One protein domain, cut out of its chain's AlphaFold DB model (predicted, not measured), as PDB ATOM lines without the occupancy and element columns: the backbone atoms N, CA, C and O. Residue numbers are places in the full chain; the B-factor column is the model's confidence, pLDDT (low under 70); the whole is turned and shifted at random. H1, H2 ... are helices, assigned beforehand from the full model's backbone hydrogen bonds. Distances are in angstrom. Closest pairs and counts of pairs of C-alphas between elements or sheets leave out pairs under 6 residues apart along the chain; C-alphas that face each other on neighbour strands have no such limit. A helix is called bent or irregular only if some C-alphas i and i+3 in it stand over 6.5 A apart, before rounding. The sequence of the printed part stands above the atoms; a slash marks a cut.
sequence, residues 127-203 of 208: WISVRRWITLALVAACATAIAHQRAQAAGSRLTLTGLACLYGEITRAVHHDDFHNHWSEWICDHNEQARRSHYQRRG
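This is residues 127 to 203 of the 208 residues of the protein "Transposase DDE domain-containing protein" of Glycomyces harbinensis (UniProt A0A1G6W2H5). Two long helical stretches, H1 and H2b, are joined through a shorter one, H2a, into an open zigzag: after H1 the chain turns at residues 154 to 159 into H2a, which crosses H1 steeply near the end of H1, and the long helix H2 then bends sharply from arm H2a into arm H2b. Its two long free arms are residues 127 to 139 of H1 and 181 to 203, mostly in H2b. The 77 printed residues hold two named helices, H1 then H2, with no named strand: all helix, extended, radius of gyration of the C-alphas 19.2 A, spans 66 by 30 by 13 A.

H2, residues 160 to 202, was assigned as one helix by its hydrogen bonds but is bent: C-alphas 174 and 177 are 8.1 A apart. Find C-alpha 160 at (297.624, 243.408, 131.687); H2a runs 21.1 A to residue 174. H2b, residues 177 to 202, runs 38.4 A to C-alpha 202 at (330.272, 232.985, 169.205). H1, residues 127 to 153, spans 39.0 A from (306.644, 242.406, 159.587).

H2a and H2b are about perpendicular, at 85 degrees. H1 touches H2a with residues 144 to 148 alone, meeting residues 160 to 164; the closest C-alphas, His 148 and Leu 160, are 5.9 A apart. They run opposite ways at a steep tilt of 68 degrees, only just short of about perpendicular. H1 and H2b are apart. Every O i to N i+4 pair is within hydrogen-bond range in H1 and H2a, and 21 of 22 in H2b.

The C-alphas farthest apart, Gly 155 and Gly 203, are 66.3 A apart. The printed part has no cut, and the link from H1 to H2 is short. Look for pLDDT under 70 at residues 176 to 177 and 203.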
ATOM      1  N   TRP A 127     307.908 241.720 159.895       89.75
ATOM      2  CA  TRP A 127     306.644 242.406 159.587       89.75
ATOM      3  C   TRP A 127     306.830 243.648 158.700       89.75
ATOM      4  O   TRP A 127     306.067 243.872 157.763       89.75
ATOM      5  N   ILE A 128     307.869 244.448 158.959       91.12
ATOM      6  CA  ILE A 128     308.142 245.672 158.191       91.12
ATOM      7  C   ILE A 128     308.491 245.336 156.738       91.12
ATOM      8  O   ILE A 128     308.008 246.017 155.832       91.12
ATOM      9  N   SER A 129     309.297 244.291 156.517       87.81
ATOM     10  CA  SER A 129     309.655 243.828 155.173       87.81
ATOM     11  C   SER A 129     308.418 243.365 154.401       87.81
ATOM     12  O   SER A 129     308.153 243.864 153.309       87.81
ATOM     13  N   VAL A 130     307.598 242.509 155.023       89.88
ATOM     14  CA  VAL A 130     306.343 242.001 154.443       89.88
ATOM     15  C   VAL A 130     305.410 243.152 154.063       89.88
ATOM     16  O   VAL A 130     304.929 243.220 152.934       89.88
ATOM     17  N   ARG A 131     305.201 244.114 154.973       91.94
ATOM     18  CA  ARG A 131     304.333 245.269 154.717       91.94
ATOM     19  C   ARG A 131     304.840 246.122 153.553       91.94
ATOM     20  O   ARG A 131     304.042 246.524 152.717       91.94
ATOM     21  N   ARG A 132     306.144 246.416 153.495       91.19
ATOM     22  CA  ARG A 132     306.733 247.208 152.398       91.19
ATOM     23  C   ARG A 132     306.577 246.498 151.056       91.19
ATOM     24  O   ARG A 132     306.164 247.142 150.098       91.19
ATOM     25  N   TRP A 133     306.854 245.196 151.012       92.31
ATOM     26  CA  TRP A 133     306.715 244.394 149.799       92.31
ATOM     27  C   TRP A 133     305.278 244.387 149.275       92.31
ATOM     28  O   TRP A 133     305.047 244.763 148.130       92.31
ATOM     29  N   ILE A 134     304.308 244.046 150.131       91.81
ATOM     30  CA  ILE A 134     302.885 244.021 149.760       91.81
ATOM     31  C   ILE A 134     302.442 245.389 149.236       91.81
ATOM     32  O   ILE A 134     301.786 245.464 148.200       91.81
ATOM     33  N   THR A 135     302.827 246.480 149.908       92.81
ATOM     34  CA  THR A 135     302.490 247.834 149.449       92.81
ATOM     35  C   THR A 135     303.078 248.128 148.070       92.81
ATOM     36  O   THR A 135     302.357 248.628 147.211       92.81
ATOM     37  N   LEU A 136     304.355 247.811 147.828       91.06
ATOM     38  CA  LEU A 136     304.997 248.043 146.529       91.06
ATOM     39  C   LEU A 136     304.350 247.212 145.413       91.06
ATOM     40  O   LEU A 136     304.026 247.764 144.362       91.06
ATOM     41  N   ALA A 137     304.086 245.927 145.661       91.25
ATOM     42  CA  ALA A 137     303.423 245.044 144.703       91.25
ATOM     43  C   ALA A 137     302.003 245.534 144.362       91.25
ATOM     44  O   ALA A 137     301.631 245.595 143.190       91.25
ATOM     45  N   LEU A 138     301.222 245.962 145.362       91.81
ATOM     46  CA  LEU A 138     299.884 246.522 145.142       91.81
ATOM     47  C   LEU A 138     299.923 247.857 144.388       91.81
ATOM     48  O   LEU A 138     299.087 248.085 143.515       91.81
ATOM     49  N   VAL A 139     300.883 248.740 144.686       92.62
ATOM     50  CA  VAL A 139     301.053 250.006 143.953       92.62
ATOM     51  C   VAL A 139     301.397 249.740 142.486       92.62
ATOM     52  O   VAL A 139     300.781 250.345 141.607       92.62
ATOM     53  N   ALA A 140     302.313 248.809 142.208       90.38
ATOM     54  CA  ALA A 140     302.674 248.422 140.846       90.38
ATOM     55  C   ALA A 140     301.488 247.800 140.086       90.38
ATOM     56  O   ALA A 140     301.217 248.180 138.941       90.38
ATOM     57  N   ALA A 141     300.725 246.920 140.742       90.19
ATOM     58  CA  ALA A 141     299.514 246.328 140.177       90.19
ATOM     59  C   ALA A 141     298.458 247.395 139.842       90.19
ATOM     60  O   ALA A 141     297.922 247.408 138.732       90.19
ATOM     61  N   CYS A 142     298.204 248.340 140.751       90.38
ATOM     62  CA  CYS A 142     297.280 249.453 140.527       90.38
ATOM     63  C   CYS A 142     297.730 250.362 139.376       90.38
ATOM     64  O   CYS A 142     296.925 250.692 138.503       90.38
ATOM     65  N   ALA A 143     299.006 250.755 139.344       89.88
ATOM     66  CA  ALA A 143     299.551 251.599 138.283       89.88
ATOM     67  C   ALA A 143     299.426 250.921 136.908       89.88
ATOM     68  O   ALA A 143     298.959 251.543 135.950       89.88
ATOM     69  N   THR A 144     299.752 249.628 136.832       89.94
ATOM     70  CA  THR A 144     299.622 248.820 135.612       89.94
ATOM     71  C   THR A 144     298.163 248.679 135.192       89.94
ATOM     72  O   THR A 144     297.855 248.847 134.015       89.94
ATOM     73  N   ALA A 145     297.239 248.439 136.126       88.81
ATOM     74  CA  ALA A 145     295.812 248.353 135.822       88.81
ATOM     75  C   ALA A 145     295.264 249.672 135.245       88.81
ATOM     76  O   ALA A 145     294.537 249.655 134.251       88.81
ATOM     77  N   ILE A 146     295.661 250.821 135.809       89.88
ATOM     78  CA  ILE A 146     295.291 252.149 135.291       89.88
ATOM     79  C   ILE A 146     295.880 252.370 133.892       89.88
ATOM     80  O   ILE A 146     295.180 252.831 132.988       89.88
ATOM     81  N   ALA A 147     297.159 252.040 133.692       89.56
ATOM     82  CA  ALA A 147     297.819 252.160 132.395       89.56
ATOM     83  C   ALA A 147     297.167 251.255 131.340       89.56
ATOM     84  O   ALA A 147     296.889 251.702 130.230       89.56
ATOM     85  N   HIS A 148     296.838 250.018 131.706       89.81
ATOM     86  CA  HIS A 148     296.131 249.070 130.856       89.81
ATOM     87  C   HIS A 148     294.736 249.576 130.477       89.81
ATOM     88  O   HIS A 148     294.387 249.555 129.300       89.81
ATOM     89  N   GLN A 149     293.969 250.122 131.425       88.88
ATOM     90  CA  GLN A 149     292.663 250.721 131.135       88.88
ATOM     91  C   GLN A 149     292.775 251.888 130.140       88.88
ATOM     92  O   GLN A 149     291.980 251.988 129.204       88.88
ATOM     93  N   ARG A 150     293.779 252.760 130.306       90.44
ATOM     94  CA  ARG A 150     294.055 253.863 129.369       90.44
ATOM     95  C   ARG A 150     294.471 253.350 127.991       90.44
ATOM     96  O   ARG A 150     293.981 253.852 126.984       90.44
ATOM     97  N   ALA A 151     295.328 252.335 127.943       88.62
ATOM     98  CA  ALA A 151     295.776 251.720 126.701       88.62
ATOM     99  C   ALA A 151     294.607 251.067 125.944       88.62
ATOM    100  O   ALA A 151     294.492 251.256 124.736       88.62
ATOM    101  N   GLN A 152     293.707 250.366 126.643       88.81
ATOM    102  CA  GLN A 152     292.490 249.810 126.042       88.81
ATOM    103  C   GLN A 152     291.581 250.902 125.471       88.81
ATOM    104  O   GLN A 152     291.078 250.756 124.358       88.81
ATOM    105  N   ALA A 153     291.398 252.015 126.191       89.19
ATOM    106  CA  ALA A 153     290.623 253.154 125.695       89.19
ATOM    107  C   ALA A 153     291.244 253.780 124.429       89.19
ATOM    108  O   ALA A 153     290.519 254.284 123.577       89.19
ATOM    109  N   ALA A 154     292.568 253.691 124.279       91.38
ATOM    110  CA  ALA A 154     293.303 254.087 123.077       91.38
ATOM    111  C   ALA A 154     293.359 252.991 121.984       91.38
ATOM    112  O   ALA A 154     294.067 253.151 120.993       91.38
ATOM    113  N   GLY A 155     292.641 251.873 122.146       91.88
ATOM    114  CA  GLY A 155     292.561 250.785 121.162       91.88
ATOM    115  C   GLY A 155     293.674 249.735 121.249       91.88
ATOM    116  O   GLY A 155     293.751 248.848 120.395       91.88
ATOM    117  N   SER A 156     294.532 249.796 122.270       89.50
ATOM    118  CA  SER A 156     295.566 248.782 122.486       89.50
ATOM    119  C   SER A 156     294.956 247.428 122.844       89.50
ATOM    120  O   SER A 156     294.006 247.331 123.621       89.50
ATOM    121  N   ARG A 157     295.558 246.363 122.305       90.06
ATOM    122  CA  ARG A 157     295.222 244.962 122.611       90.06
ATOM    123  C   ARG A 157     296.176 244.325 123.619       90.06
ATOM    124  O   ARG A 157     296.079 243.125 123.866       90.06
ATOM    125  N   LEU A 158     297.113 245.099 124.171       85.88
ATOM    126  CA  LEU A 158     298.043 244.600 125.182       85.88
ATOM    127  C   LEU A 158     297.262 244.113 126.393       85.88
ATOM    128  O   LEU A 158     296.462 244.865 126.941       85.88
ATOM    129  N   THR A 159     297.512 242.878 126.817       86.94
ATOM    130  CA  THR A 159     296.975 242.335 128.067       86.94
ATOM    131  C   THR A 159     297.635 243.014 129.267       86.94
ATOM    132  O   THR A 159     298.698 243.626 129.138       86.94
ATOM    133  N   LEU A 160     297.027 242.898 130.450       84.69
ATOM    134  CA  LEU A 160     297.624 243.408 131.687       84.69
ATOM    135  C   LEU A 160     299.005 242.778 131.930       84.69
ATOM    136  O   LEU A 160     299.958 243.499 132.207       84.69
ATOM    137  N   THR A 161     299.134 241.467 131.710       85.75
ATOM    138  CA  THR A 161     300.414 240.744 131.758       85.75
ATOM    139  C   THR A 161     301.420 241.286 130.749       85.75
ATOM    140  O   THR A 161     302.557 241.558 131.112       85.75
ATOM    141  N   GLY A 162     301.014 241.508 129.493       84.94
ATOM    142  CA  GLY A 162     301.910 242.057 128.471       84.94
ATOM    143  C   GLY A 162     302.419 243.454 128.833       84.94
ATOM    144  O   GLY A 162     303.586 243.769 128.607       84.94
ATOM    145  N   LEU A 163     301.567 244.272 129.451       86.31
ATOM    146  CA  LEU A 163     301.935 245.601 129.924       86.31
ATOM    147  C   LEU A 163     302.851 245.547 131.161       86.31
ATOM    148  O   LEU A 163     303.801 246.318 131.246       86.31
ATOM    149  N   ALA A 164     302.623 244.601 132.076       86.00
ATOM    150  CA  ALA A 164     303.511 244.347 133.210       86.00
ATOM    151  C   ALA A 164     304.904 243.868 132.758       86.00
ATOM    152  O   ALA A 164     305.913 244.390 133.230       86.00
ATOM    153  N   CYS A 165     304.975 242.945 131.792       85.00
ATOM    154  CA  CYS A 165     306.240 242.508 131.197       85.00
ATOM    155  C   CYS A 165     306.992 243.680 130.555       85.00
ATOM    156  O   CYS A 165     308.183 243.843 130.800       85.00
ATOM    157  N   LEU A 166     306.294 244.532 129.796       85.06
ATOM    158  CA  LEU A 166     306.892 245.720 129.184       85.06
ATOM    159  C   LEU A 166     307.484 246.670 130.236       85.06
ATOM    160  O   LEU A 166     308.603 247.148 130.064       85.06
ATOM    161  N   TYR A 167     306.770 246.919 131.338       83.94
ATOM    162  CA  TYR A 167     307.314 247.709 132.444       83.94
ATOM    163  C   TYR A 167     308.553 247.066 133.065       83.94
ATOM    164  O   TYR A 167     309.513 247.780 133.351       83.94
ATOM    165  N   GLY A 168     308.555 245.744 133.250       81.00
ATOM    166  CA  GLY A 168     309.715 245.009 133.753       81.00
ATOM    167  C   GLY A 168     310.943 245.180 132.858       81.00
ATOM    168  O   GLY A 168     312.019 245.494 133.359       81.00
ATOM    169  N   GLU A 169     310.773 245.060 131.542       81.38
ATOM    170  CA  GLU A 169     311.857 245.241 130.569       81.38
ATOM    171  C   GLU A 169     312.377 246.682 130.527       81.38
ATOM    172  O   GLU A 169     313.585 246.897 130.581       81.38
ATOM    173  N   ILE A 170     311.490 247.685 130.516       82.31
ATOM    174  CA  ILE A 170     311.898 249.101 130.560       82.31
ATOM    175  C   ILE A 170     312.652 249.399 131.858       82.31
ATOM    176  O   ILE A 170     313.702 250.032 131.834       82.31
ATOM    177  N   THR A 171     312.137 248.925 132.994       79.50
ATOM    178  CA  THR A 171     312.771 249.133 134.302       79.50
ATOM    179  C   THR A 171     314.152 248.479 134.338       79.50
ATOM    180  O   THR A 171     315.109 249.122 134.759       79.50
ATOM    181  N   ARG A 172     314.294 247.241 133.839       75.69
ATOM    182  CA  ARG A 172     315.605 246.584 133.711       75.69
ATOM    183  C   ARG A 172     316.546 247.377 132.819       75.69
ATOM    184  O   ARG A 172     317.667 247.624 133.234       75.69
ATOM    185  N   ALA A 173     316.092 247.810 131.645       77.12
ATOM    186  CA  ALA A 173     316.915 248.564 130.706       77.12
ATOM    187  C   ALA A 173     317.397 249.907 131.282       77.12
ATOM    188  O   ALA A 173     318.529 250.307 131.034       77.12
ATOM    189  N   VAL A 174     316.562 250.588 132.072       75.69
ATOM    190  CA  VAL A 174     316.900 251.875 132.703       75.69
ATOM    191  C   VAL A 174     317.836 251.703 133.900       75.69
ATOM    192  O   VAL A 174     318.694 252.548 134.129       75.69
ATOM    193  N   HIS A 175     317.681 250.628 134.672       70.38
ATOM    194  CA  HIS A 175     318.450 250.411 135.899       70.38
ATOM    195  C   HIS A 175     319.661 249.484 135.728       70.38
ATOM    196  O   HIS A 175     320.374 249.263 136.701       70.38
ATOM    197  N   HIS A 176     319.909 248.949 134.531       65.25
ATOM    198  CA  HIS A 176     320.854 247.853 134.307       65.25
ATOM    199  C   HIS A 176     322.266 248.096 134.874       65.25
ATOM    200  O   HIS A 176     322.827 247.203 135.500       65.25
ATOM    201  N   ASP A 177     322.838 249.291 134.725       66.00
ATOM    202  CA  ASP A 177     324.255 249.476 135.069       66.00
ATOM    203  C   ASP A 177     324.460 249.984 136.509       66.00
ATOM    204  O   ASP A 177     325.240 249.407 137.270       66.00
ATOM    205  N   ASP A 178     323.701 250.991 136.947       71.00
ATOM    206  CA  ASP A 178     323.874 251.573 138.287       71.00
ATOM    207  C   ASP A 178     323.268 250.709 139.406       71.00
ATOM    208  O   ASP A 178     323.825 250.617 140.504       71.00
ATOM    209  N   PHE A 179     322.141 250.031 139.152       73.50
ATOM    210  CA  PHE A 179     321.490 249.204 140.173       73.50
ATOM    211  C   PHE A 179     322.282 247.933 140.467       73.50
ATOM    212  O   PHE A 179     322.414 247.562 141.630       73.50
ATOM    213  N   HIS A 180     322.814 247.261 139.441       72.44
ATOM    214  CA  HIS A 180     323.538 246.004 139.630       72.44
ATOM    215  C   HIS A 180     324.829 246.199 140.430       72.44
ATOM    216  O   HIS A 180     325.111 245.399 141.326       72.44
ATOM    217  N   ASN A 181     325.568 247.280 140.165       79.50
ATOM    218  CA  ASN A 181     326.774 247.622 140.921       79.50
ATOM    219  C   ASN A 181     326.428 247.967 142.376       79.50
ATOM    220  O   ASN A 181     326.939 247.330 143.297       79.50
ATOM    221  N   HIS A 182     325.470 248.873 142.586       80.06
ATOM    222  CA  HIS A 182     325.058 249.286 143.928       80.06
ATOM    223  C   HIS A 182     324.469 248.136 144.761       80.06
ATOM    224  O   HIS A 182     324.749 247.999 145.950       80.06
ATOM    225  N   TRP A 183     323.651 247.279 144.146       75.75
ATOM    226  CA  TRP A 183     323.053 246.128 144.820       75.75
ATOM    227  C   TRP A 183     324.100 245.075 145.193       75.75
ATOM    228  O   TRP A 183     324.016 244.487 146.273       75.75
ATOM    229  N   SER A 184     325.104 244.866 144.337       81.06
ATOM    230  CA  SER A 184     326.218 243.953 144.619       81.06
ATOM    231  C   SER A 184     327.060 244.448 145.793       81.06
ATOM    232  O   SER A 184     327.332 243.674 146.711       81.06
ATOM    233  N   GLU A 185     327.405 245.738 145.810       87.56
ATOM    234  CA  GLU A 185     328.099 246.379 146.935       87.56
ATOM    235  C   GLU A 185     327.286 246.253 148.230       87.56
ATOM    236  O   GLU A 185     327.788 245.748 149.234       87.56
ATOM    237  N   TRP A 186     325.991 246.588 148.186       86.06
ATOM    238  CA  TRP A 186     325.106 246.489 149.347       86.06
ATOM    239  C   TRP A 186     325.008 245.061 149.907       86.06
ATOM    240  O   TRP A 186     325.020 244.878 151.125       86.06
ATOM    241  N   ILE A 187     324.923 244.034 149.052       84.69
ATOM    242  CA  ILE A 187     324.896 242.635 149.505       84.69
ATOM    243  C   ILE A 187     326.217 242.229 150.146       84.69
ATOM    244  O   ILE A 187     326.195 241.546 151.174       84.69
ATOM    245  N   CYS A 188     327.348 242.610 149.554       87.38
ATOM    246  CA  CYS A 188     328.663 242.330 150.117       87.38
ATOM    247  C   CYS A 188     328.793 242.946 151.516       87.38
ATOM    248  O   CYS A 188     329.081 242.217 152.468       87.38
ATOM    249  N   ASP A 189     328.453 244.228 151.661       88.19
ATOM    250  CA  ASP A 189     328.478 244.946 152.938       88.19
ATOM    251  C   ASP A 189     327.527 244.322 153.968       88.19
ATOM    252  O   ASP A 189     327.876 244.119 155.135       88.19
ATOM    253  N   HIS A 190     326.310 243.974 153.543       81.69
ATOM    254  CA  HIS A 190     325.307 243.352 154.403       81.69
ATOM    255  C   HIS A 190     325.745 241.962 154.884       81.69
ATOM    256  O   HIS A 190     325.614 241.633 156.068       81.69
ATOM    257  N   ASN A 191     326.297 241.141 153.987       86.94
ATOM    258  CA  ASN A 191     326.819 239.819 154.322       86.94
ATOM    259  C   ASN A 191     328.046 239.916 155.234       86.94
ATOM    260  O   ASN A 191     328.186 239.109 156.156       86.94
ATOM    261  N   GLU A 192     328.914 240.906 155.025       86.44
ATOM    262  CA  GLU A 192     330.050 241.155 155.905       86.44
ATOM    263  C   GLU A 192     329.585 241.548 157.315       86.44
ATOM    264  O   GLU A 192     330.047 240.971 158.303       86.44
ATOM    265  N   GLN A 193     328.602 242.445 157.431       84.75
ATOM    266  CA  GLN A 193     327.998 242.811 158.717       84.75
ATOM    267  C   GLN A 193     327.346 241.612 159.421       84.75
ATOM    268  O   GLN A 193     327.489 241.453 160.641       84.75
ATOM    269  N   ALA A 194     326.674 240.730 158.675       83.56
ATOM    270  CA  ALA A 194     326.096 239.504 159.217       83.56
ATOM    271  C   ALA A 194     327.176 238.524 159.714       83.56
ATOM    272  O   ALA A 194     327.042 237.976 160.812       83.56
ATOM    273  N   ARG A 195     328.275 238.347 158.961       82.94
ATOM    274  CA  ARG A 195     329.432 237.529 159.375       82.94
ATOM    275  C   ARG A 195     330.072 238.079 160.646       82.94
ATOM    276  O   ARG A 195     330.220 237.324 161.606       82.94
ATOM    277  N   ARG A 196     330.373 239.382 160.697       84.50
ATOM    278  CA  ARG A 196     330.930 240.057 161.886       84.50
ATOM    279  C   ARG A 196     330.038 239.851 163.116       84.50
ATOM    280  O   ARG A 196     330.524 239.443 164.167       84.50
ATOM    281  N   SER A 197     328.725 240.033 162.964       82.50
ATOM    282  CA  SER A 197     327.742 239.809 164.037       82.50
ATOM    283  C   SER A 197     327.695 238.347 164.509       82.50
ATOM    284  O   SER A 197     327.524 238.077 165.698       82.50
ATOM    285  N   HIS A 198     327.845 237.384 163.593       80.00
ATOM    286  CA  HIS A 198     327.872 235.958 163.920       80.00
ATOM    287  C   HIS A 198     329.142 235.564 164.694       80.00
ATOM    288  O   HIS A 198     329.038 234.846 165.689       80.00
ATOM    289  N   TYR A 199     330.318 236.069 164.297       81.00
ATOM    290  CA  TYR A 199     331.578 235.858 165.027       81.00
ATOM    291  C   TYR A 199     331.537 236.485 166.429       81.00
ATOM    292  O   TYR A 199     331.836 235.812 167.414       81.00
ATOM    293  N   GLN A 200     331.029 237.718 166.551       79.38
ATOM    294  CA  GLN A 200     330.852 238.395 167.843       79.38
ATOM    295  C   GLN A 200     329.942 237.622 168.812       79.38
ATOM    296  O   GLN A 200     330.198 237.611 170.012       79.38
ATOM    297  N   ARG A 201     328.898 236.946 168.311       74.31
ATOM    298  CA  ARG A 201     327.999 236.122 169.141       74.31
ATOM    299  C   ARG A 201     328.603 234.786 169.582       74.31
ATOM    300  O   ARG A 201     328.124 234.231 170.565       74.31
ATOM    301  N   ARG A 202     329.600 234.255 168.864       75.81
ATOM    302  CA  ARG A 202     330.272 232.985 169.205       75.81
ATOM    303  C   ARG A 202     331.539 233.158 170.044       75.81
ATOM    304  O   ARG A 202     331.998 232.180 170.614       75.81
ATOM    305  N   GLY A 203     332.074 234.377 170.150       69.12
ATOM    306  CA  GLY A 203     333.338 234.644 170.848       69.12
ATOM    307  C   GLY A 203     334.588 234.265 170.042       69.12
ATOM    308  O   GLY A 203     335.700 234.417 170.540       69.12
TER     309      GLY A 203